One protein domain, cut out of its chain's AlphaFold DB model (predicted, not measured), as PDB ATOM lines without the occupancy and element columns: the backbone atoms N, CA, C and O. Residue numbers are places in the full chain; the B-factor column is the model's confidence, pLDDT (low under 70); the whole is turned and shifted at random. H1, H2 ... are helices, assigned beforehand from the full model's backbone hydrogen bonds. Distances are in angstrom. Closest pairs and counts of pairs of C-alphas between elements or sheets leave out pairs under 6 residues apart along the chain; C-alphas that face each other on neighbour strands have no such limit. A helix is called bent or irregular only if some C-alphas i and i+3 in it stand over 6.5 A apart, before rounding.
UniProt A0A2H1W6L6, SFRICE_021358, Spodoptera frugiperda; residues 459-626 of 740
ATOM      1  N   LYS A 459       5.434 158.404  15.981       92.31
ATOM      2  CA  LYS A 459       4.191 158.488  16.774       92.31
ATOM      3  C   LYS A 459       3.185 159.487  16.184       92.31
ATOM      4  O   LYS A 459       1.980 159.248  16.207       92.31
ATOM      5  N   ARG A 460       3.677 160.602  15.628       91.50
ATOM      6  CA  ARG A 460       2.840 161.636  15.006       91.50
ATOM      7  C   ARG A 460       2.224 161.162  13.687       91.50
ATOM      8  O   ARG A 460       1.044 161.415  13.460       91.50
ATOM      9  N   GLN A 461       2.980 160.445  12.855       93.31
ATOM     10  CA  GLN A 461       2.455 159.856  11.618       93.31
ATOM     11  C   GLN A 461       1.380 158.807  11.907       93.31
ATOM     12  O   GLN A 461       0.314 158.866  11.302       93.31
ATOM     13  N   LEU A 462       1.619 157.905  12.867       95.00
ATOM     14  CA  LEU A 462       0.628 156.905  13.282       95.00
ATOM     15  C   LEU A 462      -0.663 157.569  13.774       95.00
ATOM     16  O   LEU A 462      -1.755 157.179  13.366       95.00
ATOM     17  N   ARG A 463      -0.541 158.638  14.575       94.12
ATOM     18  CA  ARG A 463      -1.690 159.424  15.041       94.12
ATOM     19  C   ARG A 463      -2.467 160.057  13.888       94.12
ATOM     20  O   ARG A 463      -3.694 160.026  13.900       94.12
ATOM     21  N   TYR A 464      -1.765 160.624  12.906       94.69
ATOM     22  CA  TYR A 464      -2.388 161.199  11.714       94.69
ATOM     23  C   TYR A 464      -3.121 160.130  10.898       94.69
ATOM     24  O   TYR A 464      -4.300 160.300  10.607       94.69
ATOM     25  N   LEU A 465      -2.463 159.014  10.578       95.00
ATOM     26  CA  LEU A 465      -3.058 157.938   9.784       95.00
ATOM     27  C   LEU A 465      -4.300 157.363  10.462       95.00
ATOM     28  O   LEU A 465      -5.341 157.244   9.816       95.00
ATOM     29  N   TRP A 466      -4.216 157.070  11.765       94.25
ATOM     30  CA  TRP A 466      -5.377 156.638  12.539       94.25
ATOM     31  C   TRP A 466      -6.498 157.666  12.457       94.25
ATOM     32  O   TRP A 466      -7.631 157.325  12.137       94.25
ATOM     33  N   ARG A 467      -6.172 158.947  12.665       92.50
ATOM     34  CA  ARG A 467      -7.145 160.035  12.593       92.50
ATOM     35  C   ARG A 467      -7.876 160.066  11.249       92.50
ATOM     36  O   ARG A 467      -9.094 160.228  11.257       92.50
ATOM     37  N   VAL A 468      -7.172 159.943  10.121       92.69
ATOM     38  CA  VAL A 468      -7.811 159.944   8.794       92.69
ATOM     39  C   VAL A 468      -8.684 158.700   8.610       92.69
ATOM     40  O   VAL A 468      -9.839 158.830   8.204       92.69
ATOM     41  N   ALA A 469      -8.172 157.520   8.970       91.00
ATOM     42  CA  ALA A 469      -8.908 156.263   8.874       91.00
ATOM     43  C   ALA A 469     -10.199 156.293   9.705       91.00
ATOM     44  O   ALA A 469     -11.271 156.003   9.181       91.00
ATOM     45  N   SER A 470     -10.143 156.740  10.963       89.81
ATOM     46  CA  SER A 470     -11.330 156.846  11.819       89.81
ATOM     47  C   SER A 470     -12.388 157.793  11.254       89.81
ATOM     48  O   SER A 470     -13.579 157.562  11.432       89.81
ATOM     49  N   GLU A 471     -11.992 158.879  10.584       88.75
ATOM     50  CA  GLU A 471     -12.952 159.807   9.975       88.75
ATOM     51  C   GLU A 471     -13.604 159.224   8.720       88.75
ATOM     52  O   GLU A 471     -14.799 159.436   8.516       88.75
ATOM     53  N   LEU A 472     -12.866 158.437   7.933       87.12
ATOM     54  CA  LEU A 472     -13.436 157.651   6.841       87.12
ATOM     55  C   LEU A 472     -14.452 156.628   7.363       87.12
ATOM     56  O   LEU A 472     -15.549 156.529   6.811       87.12
ATOM     57  N   LEU A 473     -14.124 155.907   8.440       83.56
ATOM     58  CA  LEU A 473     -15.046 154.950   9.059       83.56
ATOM     59  C   LEU A 473     -16.337 155.624   9.521       83.56
ATOM     60  O   LEU A 473     -17.417 155.123   9.224       83.56
ATOM     61  N   LYS A 474     -16.240 156.798  10.159       84.38
ATOM     62  CA  LYS A 474     -17.415 157.597  10.540       84.38
ATOM     63  C   LYS A 474     -18.251 158.011   9.334       84.38
ATOM     64  O   LYS A 474     -19.472 157.935   9.381       84.38
ATOM     65  N   CYS A 475     -17.622 158.438   8.238       81.62
ATOM     66  CA  CYS A 475     -18.359 158.736   7.010       81.62
ATOM     67  C   CYS A 475     -19.098 157.501   6.495       81.62
ATOM     68  O   CYS A 475     -20.287 157.595   6.206       81.62
ATOM     69  N   LYS A 476     -18.423 156.347   6.422       78.94
ATOM     70  CA  LYS A 476     -19.027 155.089   5.965       78.94
ATOM     71  C   LYS A 476     -20.158 154.619   6.882       78.94
ATOM     72  O   LYS A 476     -21.159 154.137   6.371       78.94
ATOM     73  N   SER A 477     -20.049 154.809   8.197       78.25
ATOM     74  CA  SER A 477     -21.123 154.477   9.142       78.25
ATOM     75  C   SER A 477     -22.317 155.431   9.061       78.25
ATOM     76  O   SER A 477     -23.407 155.071   9.484       78.25
ATOM     77  N   MET A 478     -22.115 156.653   8.557       78.00
ATOM     78  CA  MET A 478     -23.171 157.648   8.345       78.00
ATOM     79  C   MET A 478     -23.855 157.524   6.979       78.00
ATOM     80  O   MET A 478     -24.847 158.215   6.746       78.00
ATOM     81  N   VAL A 479     -23.316 156.727   6.052       76.06
ATOM     82  CA  VAL A 479     -23.972 156.457   4.771       76.06
ATOM     83  C   VAL A 479     -25.200 155.597   5.025       76.06
ATOM     84  O   VAL A 479     -25.057 154.482   5.507       76.06
ATOM     85  N   ALA A 480     -26.362 156.193   4.742       56.25
ATOM     86  CA  ALA A 480     -27.731 155.719   4.943       56.25
ATOM     87  C   ALA A 480     -27.919 154.454   5.802       56.25
ATOM     88  O   ALA A 480     -27.649 153.328   5.387       56.25
ATOM     89  N   CYS A 481     -28.536 154.697   6.960       47.81
ATOM     90  CA  CYS A 481     -29.382 153.807   7.743       47.81
ATOM     91  C   CYS A 481     -30.581 153.234   6.945       47.81
ATOM     92  O   CYS A 481     -31.709 153.301   7.421       47.81
ATOM     93  N   GLU A 482     -30.369 152.670   5.755       41.34
ATOM     94  CA  GLU A 482     -31.305 151.703   5.175       41.34
ATOM     95  C   GLU A 482     -30.748 150.296   5.404       41.34
ATOM     96  O   GLU A 482     -29.543 150.050   5.326       41.34
ATOM     97  N   ASN A 483     -31.647 149.404   5.810       38.66
ATOM     98  CA  ASN A 483     -31.373 148.065   6.309       38.66
ATOM     99  C   ASN A 483     -30.273 147.330   5.530       38.66
ATOM    100  O   ASN A 483     -30.315 147.200   4.312       38.66
ATOM    101  N   HIS A 484     -29.310 146.809   6.293       40.62
ATOM    102  CA  HIS A 484     -28.189 145.993   5.831       40.62
ATOM    103  C   HIS A 484     -27.250 146.710   4.860       40.62
ATOM    104  O   HIS A 484     -27.199 146.428   3.667       40.62
ATOM    105  N   SER A 485     -26.377 147.551   5.422       39.84
ATOM    106  CA  SER A 485     -25.065 147.817   4.833       39.84
ATOM    107  C   SER A 485     -24.434 146.484   4.404       39.84
ATOM    108  O   SER A 485     -23.889 145.749   5.229       39.84
ATOM    109  N   THR A 486     -24.496 146.170   3.107       42.03
ATOM    110  CA  THR A 486     -23.781 145.049   2.475       42.03
ATOM    111  C   THR A 486     -22.289 145.134   2.780       42.03
ATOM    112  O   THR A 486     -21.613 144.121   2.889       42.03
ATOM    113  N   PHE A 487     -21.781 146.343   3.023       44.78
ATOM    114  CA  PHE A 487     -20.420 146.594   3.478       44.78
ATOM    115  C   PHE A 487     -20.125 146.046   4.889       44.78
ATOM    116  O   PHE A 487     -19.078 145.438   5.077       44.78
ATOM    117  N   LYS A 488     -21.030 146.196   5.871       41.72
ATOM    118  CA  LYS A 488     -20.897 145.513   7.174       41.72
ATOM    119  C   LYS A 488     -21.181 144.015   7.052       41.72
ATOM    120  O   LYS A 488     -20.430 143.222   7.602       41.72
ATOM    121  N   ALA A 489     -22.222 143.635   6.314       43.75
ATOM    122  CA  ALA A 489     -22.669 142.246   6.205       43.75
ATOM    123  C   ALA A 489     -21.677 141.327   5.462       43.75
ATOM    124  O   ALA A 489     -21.608 140.145   5.777       43.75
ATOM    125  N   ASN A 490     -20.884 141.857   4.522       46.62
ATOM    126  CA  ASN A 490     -19.905 141.071   3.758       46.62
ATOM    127  C   ASN A 490     -18.510 140.995   4.412       46.62
ATOM    128  O   ASN A 490     -17.702 140.170   3.995       46.62
ATOM    129  N   LEU A 491     -18.203 141.850   5.397       46.41
ATOM    130  CA  LEU A 491     -16.886 141.898   6.059       46.41
ATOM    131  C   LEU A 491     -16.908 141.403   7.506       46.41
ATOM    132  O   LEU A 491     -15.914 140.840   7.957       46.41
ATOM    133  N   ILE A 492     -18.015 141.604   8.222       49.12
ATOM    134  CA  ILE A 492     -18.151 141.194   9.619       49.12
ATOM    135  C   ILE A 492     -18.659 139.754   9.640       49.12
ATOM    136  O   ILE A 492     -19.840 139.493   9.413       49.12
ATOM    137  N   GLN A 493     -17.769 138.807   9.937       51.69
ATOM    138  CA  GLN A 493     -18.216 137.517  10.457       51.69
ATOM    139  C   GLN A 493     -18.825 137.765  11.844       51.69
ATOM    140  O   GLN A 493     -18.284 138.546  12.621       51.69
ATOM    141  N   VAL A 494     -19.957 137.133  12.163       43.12
ATOM    142  CA  VAL A 494     -20.518 137.174  13.522       43.12
ATOM    143  C   VAL A 494     -19.524 136.471  14.452       43.12
ATOM    144  O   VAL A 494     -19.494 135.245  14.528       43.12
ATOM    145  N   THR A 495     -18.660 137.241  15.106       47.31
ATOM    146  CA  THR A 495     -17.612 136.752  16.009       47.31
ATOM    147  C   THR A 495     -17.949 137.064  17.467       47.31
ATOM    148  O   THR A 495     -18.769 137.930  17.763       47.31
ATOM    149  N   SER A 496     -17.334 136.341  18.406       47.72
ATOM    150  CA  SER A 496     -17.525 136.562  19.845       47.72
ATOM    151  C   SER A 496     -17.025 137.950  20.287       47.72
ATOM    152  O   SER A 496     -16.100 138.494  19.687       47.72
ATOM    153  N   LEU A 497     -17.585 138.498  21.377       50.47
ATOM    154  CA  LEU A 497     -17.238 139.817  21.959       50.47
ATOM    155  C   LEU A 497     -15.722 140.041  22.159       50.47
ATOM    156  O   LEU A 497     -15.238 141.168  22.118       50.47
ATOM    157  N   ASN A 498     -14.944 138.966  22.325       53.03
ATOM    158  CA  ASN A 498     -13.489 139.020  22.500       53.03
ATOM    159  C   ASN A 498     -12.705 139.282  21.193       53.03
ATOM    160  O   ASN A 498     -11.482 139.399  21.242       53.03
ATOM    161  N   GLN A 499     -13.368 139.336  20.032       60.47
ATOM    162  CA  GLN A 499     -12.749 139.541  18.713       60.47
ATOM    163  C   GLN A 499     -13.108 140.891  18.066       60.47
ATOM    164  O   GLN A 499     -12.530 141.225  17.033       60.47
ATOM    165  N   GLU A 500     -13.979 141.702  18.679       71.50
ATOM    166  CA  GLU A 500     -14.406 143.001  18.123       71.50
ATOM    167  C   GLU A 500     -13.237 143.946  17.762       71.50
ATOM    168  O   GLU A 500     -13.224 144.455  16.641       71.50
ATOM    169  N   PRO A 501     -12.193 144.127  18.604       79.25
ATOM    170  CA  PRO A 501     -11.080 145.021  18.260       79.25
ATOM    171  C   PRO A 501     -10.230 144.522  17.080       79.25
ATOM    172  O   PRO A 501      -9.597 145.314  16.380       79.25
ATOM    173  N   ILE A 502     -10.200 143.204  16.857       84.69
ATOM    174  CA  ILE A 502      -9.496 142.589  15.724       84.69
ATOM    175  C   ILE A 502     -10.287 142.824  14.438       84.69
ATOM    176  O   ILE A 502      -9.697 143.169  13.416       84.69
ATOM    177  N   GLU A 503     -11.612 142.694  14.482       82.81
ATOM    178  CA  GLU A 503     -12.459 142.969  13.320       82.81
ATOM    179  C   GLU A 503     -12.452 144.462  12.944       82.81
ATOM    180  O   GLU A 503     -12.387 144.781  11.757       82.81
ATOM    181  N   ASP A 504     -12.390 145.385  13.911       81.50
ATOM    182  CA  ASP A 504     -12.198 146.821  13.639       81.50
ATOM    183  C   ASP A 504     -10.870 147.103  12.913       81.50
ATOM    184  O   ASP A 504     -10.808 147.897  11.967       81.50
ATOM    185  N   LEU A 505      -9.795 146.419  13.323       90.12
ATOM    186  CA  LEU A 505      -8.500 146.481  12.650       90.12
ATOM    187  C   LEU A 505      -8.596 145.937  11.219       90.12
ATOM    188  O   LEU A 505      -8.147 146.599  10.277       90.12
ATOM    189  N   ILE A 506      -9.193 144.752  11.049       88.31
ATOM    190  CA  ILE A 506      -9.413 144.108   9.745       88.31
ATOM    191  C   ILE A 506     -10.231 145.017   8.834       88.31
ATOM    192  O   ILE A 506      -9.951 145.115   7.641       88.31
ATOM    193  N   HIS A 507     -11.198 145.737   9.387       83.62
ATOM    194  CA  HIS A 507     -12.033 146.644   8.629       83.62
ATOM    195  C   HIS A 507     -11.226 147.785   7.998       83.62
ATOM    196  O   HIS A 507     -11.359 148.068   6.805       83.62
ATOM    197  N   VAL A 508     -10.331 148.413   8.765       88.31
ATOM    198  CA  VAL A 508      -9.425 149.444   8.231       88.31
ATOM    199  C   VAL A 508      -8.432 148.844   7.237       88.31
ATOM    200  O   VAL A 508      -8.174 149.448   6.192       88.31
ATOM    201  N   LEU A 509      -7.904 147.652   7.529       92.06
ATOM    202  CA  LEU A 509      -6.996 146.926   6.643       92.06
ATOM    203  C   LEU A 509      -7.644 146.653   5.276       92.06
ATOM    204  O   LEU A 509      -7.043 146.951   4.245       92.06
ATOM    205  N   ALA A 510      -8.881 146.154   5.263       87.81
ATOM    206  CA  ALA A 510      -9.640 145.875   4.050       87.81
ATOM    207  C   ALA A 510      -9.872 147.143   3.220       87.81
ATOM    208  O   ALA A 510      -9.635 147.144   2.016       87.81
ATOM    209  N   ILE A 511     -10.226 148.259   3.867       86.44
ATOM    210  CA  ILE A 511     -10.371 149.550   3.183       86.44
ATOM    211  C   ILE A 511      -9.056 149.986   2.527       86.44
ATOM    212  O   ILE A 511      -9.069 150.489   1.405       86.44
ATOM    213  N   MET A 512      -7.920 149.819   3.209       91.94
ATOM    214  CA  MET A 512      -6.612 150.157   2.642       91.94
ATOM    215  C   MET A 512      -6.235 149.240   1.471       91.94
ATOM    216  O   MET A 512      -5.692 149.732   0.483       91.94
ATOM    217  N   LEU A 513      -6.548 147.942   1.551       91.00
ATOM    218  CA  LEU A 513      -6.351 146.976   0.463       91.00
ATOM    219  C   LEU A 513      -7.208 147.323  -0.762       91.00
ATOM    220  O   LEU A 513      -6.691 147.314  -1.882       91.00
ATOM    221  N   ASP A 514      -8.475 147.689  -0.555       86.69
ATOM    222  CA  ASP A 514      -9.380 148.140  -1.616       86.69
ATOM    223  C   ASP A 514      -8.883 149.437  -2.263       86.69
ATOM    224  O   ASP A 514      -8.799 149.527  -3.486       86.69
ATOM    225  N   GLN A 515      -8.482 150.432  -1.464       87.38
ATOM    226  CA  GLN A 515      -7.952 151.688  -2.001       87.38
ATOM    227  C   GLN A 515      -6.648 151.481  -2.773       87.38
ATOM    228  O   GLN A 515      -6.466 152.089  -3.828       87.38
ATOM    229  N   ALA A 516      -5.744 150.628  -2.278       89.06
ATOM    230  CA  ALA A 516      -4.506 150.298  -2.974       89.06
ATOM    231  C   ALA A 516      -4.794 149.657  -4.334       89.06
ATOM    232  O   ALA A 516      -4.222 150.087  -5.340       89.06
ATOM    233  N   ARG A 517      -5.728 148.694  -4.375       85.88
ATOM    234  CA  ARG A 517      -6.227 148.095  -5.616       85.88
ATOM    235  C   ARG A 517      -6.752 149.180  -6.535       85.88
ATOM    236  O   ARG A 517      -6.190 149.371  -7.604       85.88
ATOM    237  N   ASP A 518      -7.770 149.922  -6.117       81.19
ATOM    238  CA  ASP A 518      -8.494 150.856  -6.978       81.19
ATOM    239  C   ASP A 518      -7.586 151.975  -7.510       81.19
ATOM    240  O   ASP A 518      -7.681 152.353  -8.677       81.19
ATOM    241  N   LEU A 519      -6.639 152.465  -6.705       78.94
ATOM    242  CA  LEU A 519      -5.634 153.433  -7.154       78.94
ATOM    243  C   LEU A 519      -4.665 152.848  -8.165       78.94
ATOM    244  O   LEU A 519      -4.333 153.504  -9.155       78.94
ATOM    245  N   TYR A 520      -4.209 151.621  -7.921       80.00
ATOM    246  CA  TYR A 520      -3.423 150.899  -8.901       80.00
ATOM    247  C   TYR A 520      -4.242 150.758 -10.186       80.00
ATOM    248  O   TYR A 520      -3.743 151.131 -11.243       80.00
ATOM    249  N   LEU A 521      -5.525 150.380 -10.111       71.00
ATOM    250  CA  LEU A 521      -6.365 150.221 -11.295       71.00
ATOM    251  C   LEU A 521      -6.549 151.530 -12.083       71.00
ATOM    252  O   LEU A 521      -6.356 151.575 -13.301       71.00
ATOM    253  N   ASN A 522      -6.862 152.620 -11.386       66.88
ATOM    254  CA  ASN A 522      -7.145 153.919 -11.992       66.88
ATOM    255  C   ASN A 522      -5.901 154.562 -12.623       66.88
ATOM    256  O   ASN A 522      -5.997 155.184 -13.683       66.88
ATOM    257  N   ASN A 523      -4.716 154.359 -12.038       63.19
ATOM    258  CA  ASN A 523      -3.447 154.832 -12.600       63.19
ATOM    259  C   ASN A 523      -3.032 154.088 -13.881       63.19
ATOM    260  O   ASN A 523      -2.213 154.601 -14.646       63.19
ATOM    261  N   PHE A 524      -3.565 152.888 -14.127       51.88
ATOM    262  CA  PHE A 524      -3.402 152.191 -15.406       51.88
ATOM    263  C   PHE A 524      -4.388 152.698 -16.461       51.88
ATOM    264  O   PHE A 524      -3.992 152.857 -17.616       51.88
ATOM    265  N   HIS A 525      -5.630 153.005 -16.074       43.66
ATOM    266  CA  HIS A 525      -6.633 153.553 -16.987       43.66
ATOM    267  C   HIS A 525      -6.318 154.984 -17.428       43.66
ATOM    268  O   HIS A 525      -6.409 155.261 -18.617       43.66
ATOM    269  N   SER A 526      -5.845 155.875 -16.546       43.03
ATOM    270  CA  SER A 526      -5.459 157.243 -16.951       43.03
ATOM    271  C   SER A 526      -4.315 157.270 -17.977       43.03
ATOM    272  O   SER A 526      -4.234 158.181 -18.798       43.03
ATOM    273  N   LYS A 527      -3.471 156.229 -17.995       40.09
ATOM    274  CA  LYS A 527      -2.407 156.037 -18.991       40.09
ATOM    275  C   LYS A 527      -2.919 155.563 -20.356       40.09
ATOM    276  O   LYS A 527      -2.151 155.612 -21.311       40.09
ATOM    277  N   SER A 528      -4.167 155.098 -20.466       35.31
ATOM    278  CA  SER A 528      -4.744 154.546 -21.702       35.31
ATOM    279  C   SER A 528      -5.835 155.411 -22.344       35.31
ATOM    280  O   SER A 528      -6.443 154.957 -23.303       35.31
ATOM    281  N   VAL A 529      -6.123 156.614 -21.824       36.16
ATOM    282  CA  VAL A 529      -7.153 157.519 -22.394       36.16
ATOM    283  C   VAL A 529      -6.582 158.472 -23.463       36.16
ATOM    284  O   VAL A 529      -7.321 159.225 -24.085       36.16
ATOM    285  N   GLY A 530      -5.278 158.420 -23.746       38.56
ATOM    286  CA  GLY A 530      -4.771 158.904 -25.036       38.56
ATOM    287  C   GLY A 530      -5.090 157.870 -26.111       38.56
ATOM    288  O   GLY A 530      -4.974 156.689 -25.805       38.56
ATOM    289  N   GLU A 531      -5.491 158.301 -27.311       35.31
ATOM    290  CA  GLU A 531      -5.793 157.489 -28.507       35.31
ATOM    291  C   GLU A 531      -4.746 156.385 -28.770       35.31
ATOM    292  O   GLU A 531      -3.859 156.516 -29.608       35.31
ATOM    293  N   PHE A 532      -4.830 155.281 -28.034       38.84
ATOM    294  CA  PHE A 532      -4.005 154.101 -28.210       38.84
ATOM    295  C   PHE A 532      -4.910 152.891 -28.382       38.84
ATOM    296  O   PHE A 532      -5.794 152.612 -27.574       38.84
ATOM    297  N   ASP A 533      -4.625 152.218 -29.487       42.47
ATOM    298  CA  ASP A 533      -5.103 150.946 -29.996       42.47
ATOM    299  C   ASP A 533      -6.045 150.140 -29.078       42.47
ATOM    300  O   ASP A 533      -5.661 149.594 -28.033       42.47
ATOM    301  N   ARG A 534      -7.302 150.035 -29.522       47.44
ATOM    302  CA  ARG A 534      -8.397 149.311 -28.862       47.44
ATOM    303  C   ARG A 534      -7.982 147.867 -28.538       47.44
ATOM    304  O   ARG A 534      -8.324 147.366 -27.467       47.44
ATOM    305  N   ASP A 535      -7.132 147.259 -29.362       42.66
ATOM    306  CA  ASP A 535      -6.656 145.881 -29.205       42.66
ATOM    307  C   ASP A 535      -5.627 145.703 -28.072       42.66
ATOM    308  O   ASP A 535      -5.670 144.711 -27.334       42.66
ATOM    309  N   LEU A 536      -4.766 146.698 -27.824       46.66
ATOM    310  CA  LEU A 536      -3.841 146.702 -26.680       46.66
ATOM    311  C   LEU A 536      -4.582 146.879 -25.348       46.66
ATOM    312  O   LEU A 536      -4.182 146.291 -24.337       46.66
ATOM    313  N   SER A 537      -5.671 147.652 -25.339       50.06
ATOM    314  CA  SER A 537      -6.532 147.811 -24.159       50.06
ATOM    315  C   SER A 537      -7.270 146.512 -23.801       50.06
ATOM    316  O   SER A 537      -7.318 146.134 -22.628       50.06
ATOM    317  N   VAL A 538      -7.742 145.767 -24.809       53.47
ATOM    318  CA  VAL A 538      -8.416 144.466 -24.653       53.47
ATOM    319  C   VAL A 538      -7.432 143.366 -24.238       53.47
ATOM    320  O   VAL A 538      -7.744 142.527 -23.392       53.47
ATOM    321  N   TYR A 539      -6.211 143.363 -24.778       51.59
ATOM    322  CA  TYR A 539      -5.171 142.421 -24.354       51.59
ATOM    323  C   TYR A 539      -4.742 142.661 -22.897       51.59
ATOM    324  O   TYR A 539      -4.635 141.716 -22.105       51.59
ATOM    325  N   ARG A 540      -4.549 143.931 -22.512       53.16
ATOM    326  CA  ARG A 540      -4.231 144.295 -21.126       53.16
ATOM    327  C   ARG A 540      -5.383 143.951 -20.185       53.16
ATOM    328  O   ARG A 540      -5.094 143.379 -19.141       53.16
ATOM    329  N   SER A 541      -6.648 144.168 -20.562       57.94
ATOM    330  CA  SER A 541      -7.812 143.846 -19.716       57.94
ATOM    331  C   SER A 541      -7.947 142.348 -19.389       57.94
ATOM    332  O   SER A 541      -8.288 141.995 -18.263       57.94
ATOM    333  N   LYS A 542      -7.585 141.439 -20.308       60.50
ATOM    334  CA  LYS A 542      -7.640 139.980 -20.063       60.50
ATOM    335  C   LYS A 542      -6.572 139.470 -19.088       60.50
ATOM    336  O   LYS A 542      -6.876 138.666 -18.207       60.50
ATOM    337  N   LYS A 543      -5.316 139.924 -19.213       60.53
ATOM    338  CA  LYS A 543      -4.235 139.596 -18.251       60.53
ATOM    339  C   LYS A 543      -4.493 140.230 -16.874       60.53
ATOM    340  O   LYS A 543      -3.995 139.755 -15.858       60.53
ATOM    341  N   TRP A 544      -5.289 141.290 -16.869       62.56
ATOM    342  CA  TRP A 544      -5.590 142.145 -15.737       62.56
ATOM    343  C   TRP A 544      -6.773 141.698 -14.886       62.56
ATOM    344  O   TRP A 544      -6.655 141.737 -13.668       62.56
ATOM    345  N   ASN A 545      -7.855 141.200 -15.491       67.94
ATOM    346  CA  ASN A 545      -8.941 140.573 -14.732       67.94
ATOM    347  C   ASN A 545      -8.392 139.420 -13.880       67.94
ATOM    348  O   ASN A 545      -8.662 139.352 -12.690       67.94
ATOM    349  N   LYS A 546      -7.463 138.637 -14.446       71.50
ATOM    350  CA  LYS A 546      -6.707 137.630 -13.690       71.50
ATOM    351  C   LYS A 546      -5.922 138.239 -12.521       71.50
ATOM    352  O   LYS A 546      -5.974 137.701 -11.427       71.50
ATOM    353  N   LEU A 547      -5.193 139.345 -12.721       73.56
ATOM    354  CA  LEU A 547      -4.452 140.008 -11.634       73.56
ATOM    355  C   LEU A 547      -5.384 140.522 -10.529       73.56
ATOM    356  O   LEU A 547      -5.034 140.389  -9.363       73.56
ATOM    357  N   LYS A 548      -6.543 141.085 -10.887       77.62
ATOM    358  CA  LYS A 548      -7.557 141.539  -9.930       77.62
ATOM    359  C   LYS A 548      -8.076 140.372  -9.092       77.62
ATOM    360  O   LYS A 548      -7.998 140.444  -7.873       77.62
ATOM    361  N   ASP A 549      -8.499 139.287  -9.735       80.19
ATOM    362  CA  ASP A 549      -9.027 138.105  -9.043       80.19
ATOM    363  C   ASP A 549      -7.968 137.481  -8.114       80.19
ATOM    364  O   ASP A 549      -8.258 137.133  -6.971       80.19
ATOM    365  N   TYR A 550      -6.708 137.394  -8.565       85.25
ATOM    366  CA  TYR A 550      -5.604 136.915  -7.726       85.25
ATOM    367  C   TYR A 550      -5.242 137.888  -6.599       85.25
ATOM    368  O   TYR A 550      -4.890 137.439  -5.513       85.25
ATOM    369  N   TYR A 551      -5.330 139.201  -6.822       87.94
ATOM    370  CA  TYR A 551      -5.125 140.197  -5.772       87.94
ATOM    371  C   TYR A 551      -6.214 140.107  -4.703       87.94
ATOM    372  O   TYR A 551      -5.894 140.126  -3.517       87.94
ATOM    373  N   ASP A 552      -7.481 139.991  -5.109       85.88
ATOM    374  CA  ASP A 552      -8.615 139.873  -4.193       85.88
ATOM    375  C   ASP A 552      -8.501 138.567  -3.378       85.88
ATOM    376  O   ASP A 552      -8.655 138.589  -2.156       85.88
ATOM    377  N   ALA A 553      -8.098 137.456  -4.010       85.19
ATOM    378  CA  ALA A 553      -7.800 136.198  -3.321       85.19
ATOM    379  C   ALA A 553      -6.625 136.324  -2.329       85.19
ATOM    380  O   ALA A 553      -6.762 135.952  -1.164       85.19
ATOM    381  N   SER A 554      -5.487 136.895  -2.744       88.62
ATOM    382  CA  SER A 554      -4.343 137.132  -1.851       88.62
ATOM    383  C   SER A 554      -4.688 138.079  -0.694       88.62
ATOM    384  O   SER A 554      -4.217 137.886   0.427       88.62
ATOM    385  N   SER A 555      -5.524 139.090  -0.942       89.75
ATOM    386  CA  SER A 555      -6.008 140.028   0.078       89.75
ATOM    387  C   SER A 555      -6.897 139.326   1.103       89.75
ATOM    388  O   SER A 555      -6.722 139.537   2.302       89.75
ATOM    389  N   ALA A 556      -7.789 138.436   0.656       87.12
ATOM    390  CA  ALA A 556      -8.595 137.600   1.544       87.12
ATOM    391  C   ALA A 556      -7.716 136.673   2.402       87.12
ATOM    392  O   ALA A 556      -7.896 136.611   3.617       87.12
ATOM    393  N   CYS A 557      -6.699 136.032   1.811       89.88
ATOM    394  CA  CYS A 557      -5.740 135.218   2.562       89.88
ATOM    395  C   CYS A 557      -4.975 136.029   3.620       89.88
ATOM    396  O   CYS A 557      -4.748 135.533   4.724       89.88
ATOM    397  N   LEU A 558      -4.590 137.272   3.309       91.81
ATOM    398  CA  LEU A 558      -3.943 138.172   4.267       91.81
ATOM    399  C   LEU A 558      -4.880 138.517   5.434       91.81
ATOM    400  O   LEU A 558      -4.462 138.436   6.586       91.81
ATOM    401  N   ILE A 559      -6.138 138.861   5.146       90.12
ATOM    402  CA  ILE A 559      -7.163 139.142   6.164       90.12
ATOM    403  C   ILE A 559      -7.369 137.925   7.073       90.12
ATOM    404  O   ILE A 559      -7.363 138.050   8.298       90.12
ATOM    405  N   ASP A 560      -7.478 136.734   6.493       87.69
ATOM    406  CA  ASP A 560      -7.640 135.497   7.252       87.69
ATOM    407  C   ASP A 560      -6.411 135.137   8.098       87.69
ATOM    408  O   ASP A 560      -6.551 134.502   9.148       87.69
ATOM    409  N   ALA A 561      -5.211 135.515   7.652       91.06
ATOM    410  CA  ALA A 561      -3.986 135.362   8.428       91.06
ATOM    411  C   ALA A 561      -3.956 136.326   9.624       91.06
ATOM    412  O   ALA A 561      -3.592 135.907  10.721       91.06
ATOM    413  N   VAL A 562      -4.398 137.576   9.438       91.25
ATOM    414  CA  VAL A 562      -4.532 138.574  10.518       91.25
ATOM    415  C   VAL A 562      -5.528 138.086  11.569       91.25
ATOM    416  O   VAL A 562      -5.227 138.088  12.759       91.25
ATOM    417  N   ARG A 563      -6.695 137.594  11.135       87.38
ATOM    418  CA  ARG A 563      -7.753 137.081  12.023       87.38
ATOM    419  C   ARG A 563      -7.284 135.912  12.900       87.38
ATOM    420  O   ARG A 563      -7.748 135.737  14.029       87.38
ATOM    421  N   ARG A 564      -6.368 135.091  12.380       88.62
ATOM    422  CA  ARG A 564      -5.824 133.906  13.060       88.62
ATOM    423  C   ARG A 564      -4.562 134.181  13.878       88.62
ATOM    424  O   ARG A 564      -4.077 133.253  14.519       88.62
ATOM    425  N   ASP A 565      -4.054 135.412  13.892       89.75
ATOM    426  CA  ASP A 565      -2.811 135.750  14.583       89.75
ATOM    427  C   ASP A 565      -2.968 135.704  16.117       89.75
ATOM    428  O   ASP A 565      -3.736 136.489  16.687       89.75
ATOM    429  N   PRO A 566      -2.263 134.796  16.820       86.38
ATOM    430  CA  PRO A 566      -2.327 134.721  18.274       86.38
ATOM    431  C   PRO A 566      -1.643 135.908  18.963       86.38
ATOM    432  O   PRO A 566      -2.036 136.243  20.079       86.38
ATOM    433  N   GLU A 567      -0.656 136.551  18.329       87.88
ATOM    434  CA  GLU A 567       0.059 137.684  18.931       87.88
ATOM    435  C   GLU A 567      -0.815 138.939  18.956       87.88
ATOM    436  O   GLU A 567      -0.849 139.650  19.957       87.88
ATOM    437  N   LEU A 568      -1.632 139.149  17.919       86.25
ATOM    438  CA  LEU A 568      -2.584 140.258  17.860       86.25
ATOM    439  C   LEU A 568      -3.591 140.241  19.025       86.25
ATOM    440  O   LEU A 568      -4.042 141.292  19.470       86.25
ATOM    441  N   ARG A 569      -3.914 139.056  19.564       82.69
ATOM    442  CA  ARG A 569      -4.801 138.906  20.734       82.69
ATOM    443  C   ARG A 569      -4.162 139.368  22.045       82.69
ATOM    444  O   ARG A 569      -4.879 139.548  23.024       82.69
ATOM    445  N   ARG A 570      -2.834 139.504  22.085       85.81
ATOM    446  CA  ARG A 570      -2.072 139.966  23.257       85.81
ATOM    447  C   ARG A 570      -1.789 141.470  23.222       85.81
ATOM    448  O   ARG A 570      -1.362 142.022  24.232       85.81
ATOM    449  N   GLU A 571      -2.007 142.115  22.081       88.69
ATOM    450  CA  GLU A 571      -1.780 143.546  21.878       88.69
ATOM    451  C   GLU A 571      -2.924 144.400  22.452       88.69
ATOM    452  O   GLU A 571      -4.088 143.991  22.466       88.69
ATOM    453  N   ASP A 572      -2.610 145.630  22.878       87.81
ATOM    454  CA  ASP A 572      -3.628 146.601  23.297       87.81
ATOM    455  C   ASP A 572      -4.290 147.257  22.078       87.81
ATOM    456  O   ASP A 572      -3.964 148.373  21.669       87.81
ATOM    457  N   LEU A 573      -5.256 146.553  21.489       86.56
ATOM    458  CA  LEU A 573      -6.040 147.049  20.356       86.56
ATOM    459  C   LEU A 573      -7.023 148.174  20.733       86.56
ATOM    460  O   LEU A 573      -7.776 148.634  19.876       86.56
ATOM    461  N   LYS A 574      -7.014 148.654  21.986       85.81
ATOM    462  CA  LYS A 574      -7.697 149.898  22.362       85.81
ATOM    463  C   LYS A 574      -6.828 151.126  22.110       85.81
ATOM    464  O   LYS A 574      -7.394 152.210  21.975       85.81
ATOM    465  N   ASP A 575      -5.499 150.992  22.029       90.50
ATOM    466  CA  ASP A 575      -4.610 152.101  21.669       90.50
ATOM    467  C   ASP A 575      -4.610 152.311  20.141       90.50
ATOM    468  O   ASP A 575      -4.083 151.483  19.388       90.50
ATOM    469  N   PRO A 576      -5.112 153.464  19.655       90.06
ATOM    470  CA  PRO A 576      -5.052 153.853  18.248       90.06
ATOM    471  C   PRO A 576      -3.704 153.665  17.548       90.06
ATOM    472  O   PRO A 576      -3.640 153.375  16.349       90.06
ATOM    473  N   LEU A 577      -2.611 153.899  18.274       93.44
ATOM    474  CA  LEU A 577      -1.264 153.843  17.725       93.44
ATOM    475  C   LEU A 577      -0.818 152.400  17.516       93.44
ATOM    476  O   LEU A 577      -0.185 152.110  16.501       93.44
ATOM    477  N   VAL A 578      -1.177 151.513  18.447       93.19
ATOM    478  CA  VAL A 578      -0.923 150.071  18.358       93.19
ATOM    479  C   VAL A 578      -1.714 149.485  17.193       93.19
ATOM    480  O   VAL A 578      -1.131 148.815  16.340       93.19
ATOM    481  N   VAL A 579      -3.000 149.832  17.074       92.50
ATOM    482  CA  VAL A 579      -3.851 149.389  15.957       92.50
ATOM    483  C   VAL A 579      -3.250 149.801  14.613       92.50
ATOM    484  O   VAL A 579      -3.004 148.950  13.757       92.50
ATOM    485  N   MET A 580      -2.938 151.087  14.424       94.81
ATOM    486  CA  MET A 580      -2.396 151.568  13.147       94.81
ATOM    487  C   MET A 580      -1.009 150.989  12.836       94.81
ATOM    488  O   MET A 580      -0.712 150.677  11.682       94.81
ATOM    489  N   LYS A 581      -0.163 150.788  13.854       94.50
ATOM    490  CA  LYS A 581       1.132 150.112  13.695       94.50
ATOM    491  C   LYS A 581       0.948 148.673  13.204       94.50
ATOM    492  O   LYS A 581       1.627 148.273  12.261       94.50
ATOM    493  N   ASN A 582       0.016 147.923  13.789       94.56
ATOM    494  CA  ASN A 582      -0.271 146.548  13.386       94.56
ATOM    495  C   ASN A 582      -0.842 146.469  11.963       94.56
ATOM    496  O   ASN A 582      -0.393 145.629  11.185       94.56
ATOM    497  N   ILE A 583      -1.735 147.387  11.575       95.19
ATOM    498  CA  ILE A 583      -2.238 147.484  10.190       95.19
ATOM    499  C   ILE A 583      -1.081 147.659   9.205       95.19
ATOM    500  O   ILE A 583      -0.972 146.912   8.233       95.19
ATOM    501  N   LEU A 584      -0.187 148.620   9.462       95.19
ATOM    502  CA  LEU A 584       0.956 148.877   8.585       95.19
ATOM    503  C   LEU A 584       1.888 147.663   8.523       95.19
ATOM    504  O   LEU A 584       2.269 147.259   7.427       95.19
ATOM    505  N   ASN A 585       2.199 147.039   9.661       94.31
ATOM    506  CA  ASN A 585       3.023 145.829   9.707       94.31
ATOM    507  C   ASN A 585       2.448 144.712   8.827       94.31
ATOM    508  O   ASN A 585       3.187 144.110   8.048       94.31
ATOM    509  N   TRP A 586       1.137 144.471   8.902       95.69
ATOM    510  CA  TRP A 586       0.461 143.464   8.084       95.69
ATOM    511  C   TRP A 586       0.451 143.812   6.594       95.69
ATOM    512  O   TRP A 586       0.701 142.931   5.770       95.69
ATOM    513  N   LEU A 587       0.262 145.082   6.227       95.69
ATOM    514  CA  LEU A 587       0.355 145.521   4.830       95.69
ATOM    515  C   LEU A 587       1.776 145.363   4.263       95.69
ATOM    516  O   LEU A 587       1.944 144.834   3.163       95.69
ATOM    517  N   TYR A 588       2.810 145.775   5.006       94.62
ATOM    518  CA  TYR A 588       4.208 145.596   4.587       94.62
ATOM    519  C   TYR A 588       4.592 144.117   4.505       94.62
ATOM    520  O   TYR A 588       5.287 143.720   3.567       94.62
ATOM    521  N   LYS A 589       4.118 143.293   5.449       94.06
ATOM    522  CA  LYS A 589       4.297 141.838   5.423       94.06
ATOM    523  C   LYS A 589       3.655 141.233   4.176       94.06
ATOM    524  O   LYS A 589       4.353 140.579   3.409       94.06
ATOM    525  N   GLY A 590       2.391 141.552   3.891       93.81
ATOM    526  CA  GLY A 590       1.704 141.109   2.673       93.81
ATOM    527  C   GLY A 590       2.449 141.504   1.391       93.81
ATOM    528  O   GLY A 590       2.658 140.671   0.512       93.81
ATOM    529  N   ALA A 591       2.950 142.742   1.312       93.56
ATOM    530  CA  ALA A 591       3.721 143.235   0.165       93.56
ATOM    531  C   ALA A 591       5.114 142.583   0.000       93.56
ATOM    532  O   ALA A 591       5.713 142.638  -1.087       93.56
ATOM    533  N   LYS A 592       5.669 142.026   1.082       92.88
ATOM    534  CA  LYS A 592       6.962 141.332   1.103       92.88
ATOM    535  C   LYS A 592       6.810 139.844   0.792       92.88
ATOM    536  O   LYS A 592       7.618 139.323   0.018       92.88
ATOM    537  N   ASP A 593       5.799 139.209   1.377       93.12
ATOM    538  CA  ASP A 593       5.566 137.767   1.320       93.12
ATOM    539  C   ASP A 593       4.918 137.367  -0.015       93.12
ATOM    540  O   ASP A 593       5.400 136.448  -0.677       93.12
ATOM    541  N   ASP A 594       3.919 138.118  -0.496       91.62
ATOM    542  CA  ASP A 594       3.355 137.946  -1.840       91.62
ATOM    543  C   ASP A 594       3.902 139.008  -2.802       91.62
ATOM    544  O   ASP A 594       3.301 140.048  -3.077       91.62
ATOM    545  N   LYS A 595       5.078 138.719  -3.363       89.62
ATOM    546  CA  LYS A 595       5.743 139.592  -4.343       89.62
ATOM    547  C   LYS A 595       5.028 139.648  -5.696       89.62
ATOM    548  O   LYS A 595       5.383 140.503  -6.509       89.62
ATOM    549  N   LYS A 596       4.096 138.730  -5.970       87.00
ATOM    550  CA  LYS A 596       3.493 138.558  -7.296       87.00
ATOM    551  C   LYS A 596       2.199 139.348  -7.433       87.00
ATOM    552  O   LYS A 596       2.022 139.996  -8.464       87.00
ATOM    553  N   TYR A 597       1.328 139.303  -6.427       87.44
ATOM    554  CA  TYR A 597       0.006 139.926  -6.502       87.44
ATOM    555  C   TYR A 597      -0.131 141.114  -5.543       87.44
ATOM    556  O   TYR A 597      -0.455 142.209  -6.003       87.44
ATOM    557  N   LEU A 598       0.204 140.967  -4.254       90.25
ATOM    558  CA  LEU A 598       0.115 142.078  -3.290       90.25
ATOM    559  C   LEU A 598       1.234 143.114  -3.457       90.25
ATOM    560  O   LEU A 598       0.976 144.316  -3.463       90.25
ATOM    561  N   GLY A 599       2.483 142.673  -3.616       90.38
ATOM    562  CA  GLY A 599       3.667 143.535  -3.679       90.38
ATOM    563  C   GLY A 599       3.584 144.678  -4.705       90.38
ATOM    564  O   GLY A 599       3.838 145.825  -4.329       90.38
ATOM    565  N   PRO A 600       3.217 144.421  -5.977       88.38
ATOM    566  CA  PRO A 600       3.118 145.461  -7.004       88.38
ATOM    567  C   PRO A 600       2.053 146.530  -6.724       88.38
ATOM    568  O   PRO A 600       2.222 147.671  -7.151       88.38
ATOM    569  N   VAL A 601       0.981 146.168  -6.016       88.69
ATOM    570  CA  VAL A 601      -0.161 147.045  -5.710       88.69
ATOM    571  C   VAL A 601       0.070 147.813  -4.407       88.69
ATOM    572  O   VAL A 601      -0.118 149.028  -4.352       88.69
ATOM    573  N   LEU A 602       0.539 147.125  -3.363       92.31
ATOM    574  CA  LEU A 602       0.712 147.699  -2.030       92.31
ATOM    575  C   LEU A 602       1.921 148.625  -1.920       92.31
ATOM    576  O   LEU A 602       1.830 149.627  -1.219       92.31
ATOM    577  N   ARG A 603       3.049 148.346  -2.589       90.88
ATOM    578  CA  ARG A 603       4.265 149.172  -2.429       90.88
ATOM    579  C   ARG A 603       4.050 150.644  -2.811       90.88
ATOM    580  O   ARG A 603       4.330 151.488  -1.963       90.88
ATOM    581  N   PRO A 604       3.493 150.985  -3.994       87.75
ATOM    582  CA  PRO A 604       3.225 152.382  -4.341       87.75
ATOM    583  C   PRO A 604       2.237 153.055  -3.380       87.75
ATOM    584  O   PRO A 604       2.368 154.240  -3.077       87.75
ATOM    585  N   TYR A 605       1.252 152.302  -2.884       90.75
ATOM    586  CA  TYR A 605       0.273 152.803  -1.924       90.75
ATOM    587  C   TYR A 605       0.906 153.094  -0.554       90.75
ATOM    588  O   TYR A 605       0.699 154.168   0.007       90.75
ATOM    589  N   LEU A 606       1.730 152.177  -0.043       92.44
ATOM    590  CA  LEU A 606       2.465 152.320   1.216       92.44
ATOM    591  C   LEU A 606       3.483 153.466   1.158       92.44
ATOM    592  O   LEU A 606       3.584 154.246   2.108       92.44
ATOM    593  N   ASP A 607       4.161 153.626   0.020       87.88
ATOM    594  CA  ASP A 607       5.014 154.781  -0.262       87.88
ATOM    595  C   ASP A 607       4.229 156.097  -0.188       87.88
ATOM    596  O   ASP A 607       4.669 157.044   0.469       87.88
ATOM    597  N   GLY A 608       3.048 156.144  -0.812       88.00
ATOM    598  CA  GLY A 608       2.137 157.286  -0.739       88.00
ATOM    599  C   GLY A 608       1.668 157.573   0.689       88.00
ATOM    600  O   GLY A 608       1.690 158.724   1.122       88.00
ATOM    601  N   LEU A 609       1.314 156.543   1.466       91.50
ATOM    602  CA  LEU A 609       0.928 156.696   2.875       91.50
ATOM    603  C   LEU A 609       2.073 157.275   3.713       91.50
ATOM    604  O   LEU A 609       1.849 158.147   4.557       91.50
ATOM    605  N   PHE A 610       3.305 156.809   3.493       90.62
ATOM    606  CA  PHE A 610       4.472 157.339   4.190       90.62
ATOM    607  C   PHE A 610       4.699 158.819   3.852       90.62
ATOM    608  O   PHE A 610       4.744 159.645   4.765       90.62
ATOM    609  N   SER A 611       4.746 159.168   2.563       86.38
ATOM    610  CA  SER A 611       4.955 160.545   2.094       86.38
ATOM    611  C   SER A 611       3.846 161.505   2.538       86.38
ATOM    612  O   SER A 611       4.116 162.603   3.020       86.38
ATOM    613  N   THR A 612       2.584 161.095   2.458       89.00
ATOM    614  CA  THR A 612       1.472 161.954   2.880       89.00
ATOM    615  C   THR A 612       1.430 162.109   4.398       89.00
ATOM    616  O   THR A 612       1.164 163.207   4.891       89.00
ATOM    617  N   SER A 613       1.726 161.053   5.164       92.12
ATOM    618  CA  SER A 613       1.737 161.138   6.628       92.12
ATOM    619  C   SER A 613       2.895 161.978   7.165       92.12
ATOM    620  O   SER A 613       2.679 162.749   8.103       92.12
ATOM    621  N   ILE A 614       4.103 161.879   6.596       88.38
ATOM    622  CA  ILE A 614       5.247 162.680   7.063       88.38
ATOM    623  C   ILE A 614       4.975 164.175   6.877       88.38
ATOM    624  O   ILE A 614       5.266 164.960   7.774       88.38
ATOM    625  N   GLU A 615       4.314 164.552   5.785       86.19
ATOM    626  CA  GLU A 615       3.993 165.945   5.484       86.19
ATOM    627  C   GLU A 615       2.807 166.472   6.288       86.19
ATOM    628  O   GLU A 615       2.888 167.537   6.898       86.19
ATOM    629  N   ASN A 616       1.702 165.724   6.334       89.00
ATOM    630  CA  ASN A 616       0.460 166.231   6.913       89.00
ATOM    631  C   ASN A 616       0.398 166.104   8.435       89.00
ATOM    632  O   ASN A 616      -0.345 166.841   9.088       89.00
ATOM    633  N   SER A 617       1.186 165.201   9.026       91.44
ATOM    634  CA  SER A 617       1.134 164.961  10.469       91.44
ATOM    635  C   SER A 617       1.497 166.198  11.301       91.44
ATOM    636  O   SER A 617       0.956 166.364  12.393       91.44
ATOM    637  N   TRP A 618       2.324 167.111  10.774       87.44
ATOM    638  CA  TRP A 618       2.681 168.388  11.413       87.44
ATOM    639  C   TRP A 618       1.499 169.343  11.592       87.44
ATOM    640  O   TRP A 618       1.501 170.156  12.512       87.44
ATOM    641  N   PHE A 619       0.470 169.227  10.754       85.75
ATOM    642  CA  PHE A 619      -0.699 170.108  10.787       85.75
ATOM    643  C   PHE A 619      -1.841 169.553  11.636       85.75
ATOM    644  O   PHE A 619      -2.882 170.201  11.749       85.75
ATOM    645  N   LEU A 620      -1.668 168.376  12.249       87.75
ATOM    646  CA  LEU A 620      -2.725 167.715  13.007       87.75
ATOM    647  C   LEU A 620      -3.204 168.564  14.193       87.75
ATOM    648  O   LEU A 620      -4.405 168.734  14.368       87.75
ATOM    649  N   GLU A 621      -2.286 169.170  14.948       84.12
ATOM    650  CA  GLU A 621      -2.628 170.041  16.085       84.12
ATOM    651  C   GLU A 621      -3.403 171.286  15.639       84.12
ATOM    652  O   GLU A 621      -4.382 171.677  16.271       84.12
ATOM    653  N   TYR A 622      -3.008 171.884  14.514       82.00
ATOM    654  CA  TYR A 622      -3.728 173.010  13.925       82.00
ATOM    655  C   TYR A 622      -5.123 172.597  13.435       82.00
ATOM    656  O   TYR A 622      -6.094 173.332  13.620       82.00
ATOM    657  N   PHE A 623      -5.237 171.411  12.834       82.94
ATOM    658  CA  PHE A 623      -6.511 170.854  12.387       82.94
ATOM    659  C   PHE A 623      -7.447 170.569  13.567       82.94
ATOM    660  O   PHE A 623      -8.622 170.925  13.519       82.94
ATOM    661  N   ASP A 624      -6.934 169.973  14.644       81.31
ATOM    662  CA  ASP A 624      -7.698 169.702  15.860       81.31
ATOM    663  C   ASP A 624      -8.075 170.995  16.591       81.31
ATOM    664  O   ASP A 624      -9.226 171.148  17.002       81.31
ATOM    665  N   GLY A 625      -7.166 171.971  16.649       77.50
ATOM    666  CA  GLY A 625      -7.443 173.305  17.185       77.50
ATOM    667  C   GLY A 625      -8.574 174.025  16.440       77.50
ATOM    668  O   GLY A 625      -9.394 174.689  17.068       77.50
ATOM    669  N   LYS A 626      -8.684 173.834  15.117       74.88
ATOM    670  CA  LYS A 626      -9.773 174.385  14.289       74.88
ATOM    671  C   LYS A 626     -11.142 173.764  14.536       74.88
ATOM    672  O   LYS A 626     -12.139 174.357  14.130       74.88
TER     673      LYS A 626
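Overview. This is residues 459 to 626 of the 740 residues of the protein "SFRICE_021358" of Spodoptera frugiperda (UniProt A0A2H1W6L6). Picture two helical hairpins laid crosswise: a long one, H3 and H4, and across it a second one, H5 and H6, which opens like a V from its tight link, with H1 crossing the mouth of that V near the start of H5 and the later part of H6. H3 runs through the middle, short H2 sits off to one side on a loop, and two stretches stick out: residues 478 to 484, of which 478 belongs to H1, and residues 530 to 535, of which 534 and 535 belong to H4, at the tip of the long hairpin. The printed part has 168 residues with six named helices, H1 to H6 in order along the chain, and no named strand; the class is all helix. The whole is compact, with a radius of gyration of the C-alphas of 17.8 A and spans of 52 by 39 by 39 A.

Along the chain. Find C-alpha 497 at (-17.238, 139.817, 21.959); from there the longest helix, H3, residues 497 to 528, runs 47.7 A to C-alpha 528 at (-4.744, 154.546, -21.702). It has a kink of 26 degrees near residue 504 and is irregular, with C-alphas 498 and 501 standing 7.7 A apart. Look next at H4, residues 534 to 563, 42.7 A long, with a kink of 28 degrees near residue 543. H5, residues 576 to 593, measures 25.7 A. H6, residues 598 to 625, measures 38.1 A and ends at C-alpha 625 at (-7.443, 173.305, 17.185); it has a kink of 58 degrees near residue 618 and is irregular, with C-alphas 618 and 621 standing 7.3 A apart. Go back to the first printed residue for H1, residues 459 to 478, 28.6 A long, and then to H2, residues 486 to 491, 8.4 A long.

Arrangement. Start at H3 and H4, a helical hairpin: they touch, with the C-alphas of Ile 506 and Ile 559 closest at 6.5 A, and run opposite ways at a shallow tilt of 14 degrees. H5 touches H3 with residues 579 to 587 alone, the closest C-alphas being those of Leu 509 and Ile 583 at 6.0 A, at a steep tilt of 53 degrees, the same way. H6 touches H3 with residues 601 to 605 alone; the C-alphas of Ala 516 and Tyr 605 are closest at 5.5 A, and the lines are only just about perpendicular at 70.3 degrees. H5 and H6 form the other helical hairpin, touching at the C-alphas of Ala 591 and Gly 599, 3.9 A apart, at a shallow tilt of 20 degrees, opposite ways. H4 only just touches H5, and only just touches H6, with 3 pairs of C-alphas within 8 A in each case; the closest are those of Leu 558 and Gly 590, 6.6 A, and of Tyr 551 and Leu 598, 6.1 A. Now move out to H1, which touches H5 with residues 459 to 466 alone, closest at the C-alphas of Leu 462 and Leu 577, 5.7 A, and about perpendicular at 86 degrees. H1 touches H6 with residues 460 to 465 alone, closest at the C-alphas of Gln 461 and Ser 613, 5.2 A. H1 and H4 are apart. H2 touches no helix but is near H3, with the C-alphas of Leu 491 and His 507 closest at 7.3 A. In H1 and H5 every O i to N i+4 pair is within hydrogen-bond range; the counts are 1 of 2 in H2, 24 of 28 in H3, 25 of 26 in H4 and 17 of 24 in H6.

Size, cuts and confidence. The C-alphas of Asn 498 and Glu 531 are the two farthest apart, at 54.8 A. The printed part has no cut, and its one long link is the 12 residues 564 to 575 between H4 and H5. The mean pLDDT of the printed part is 77.4; look for values under 70 at residues 480 to 499 and 522 to 545.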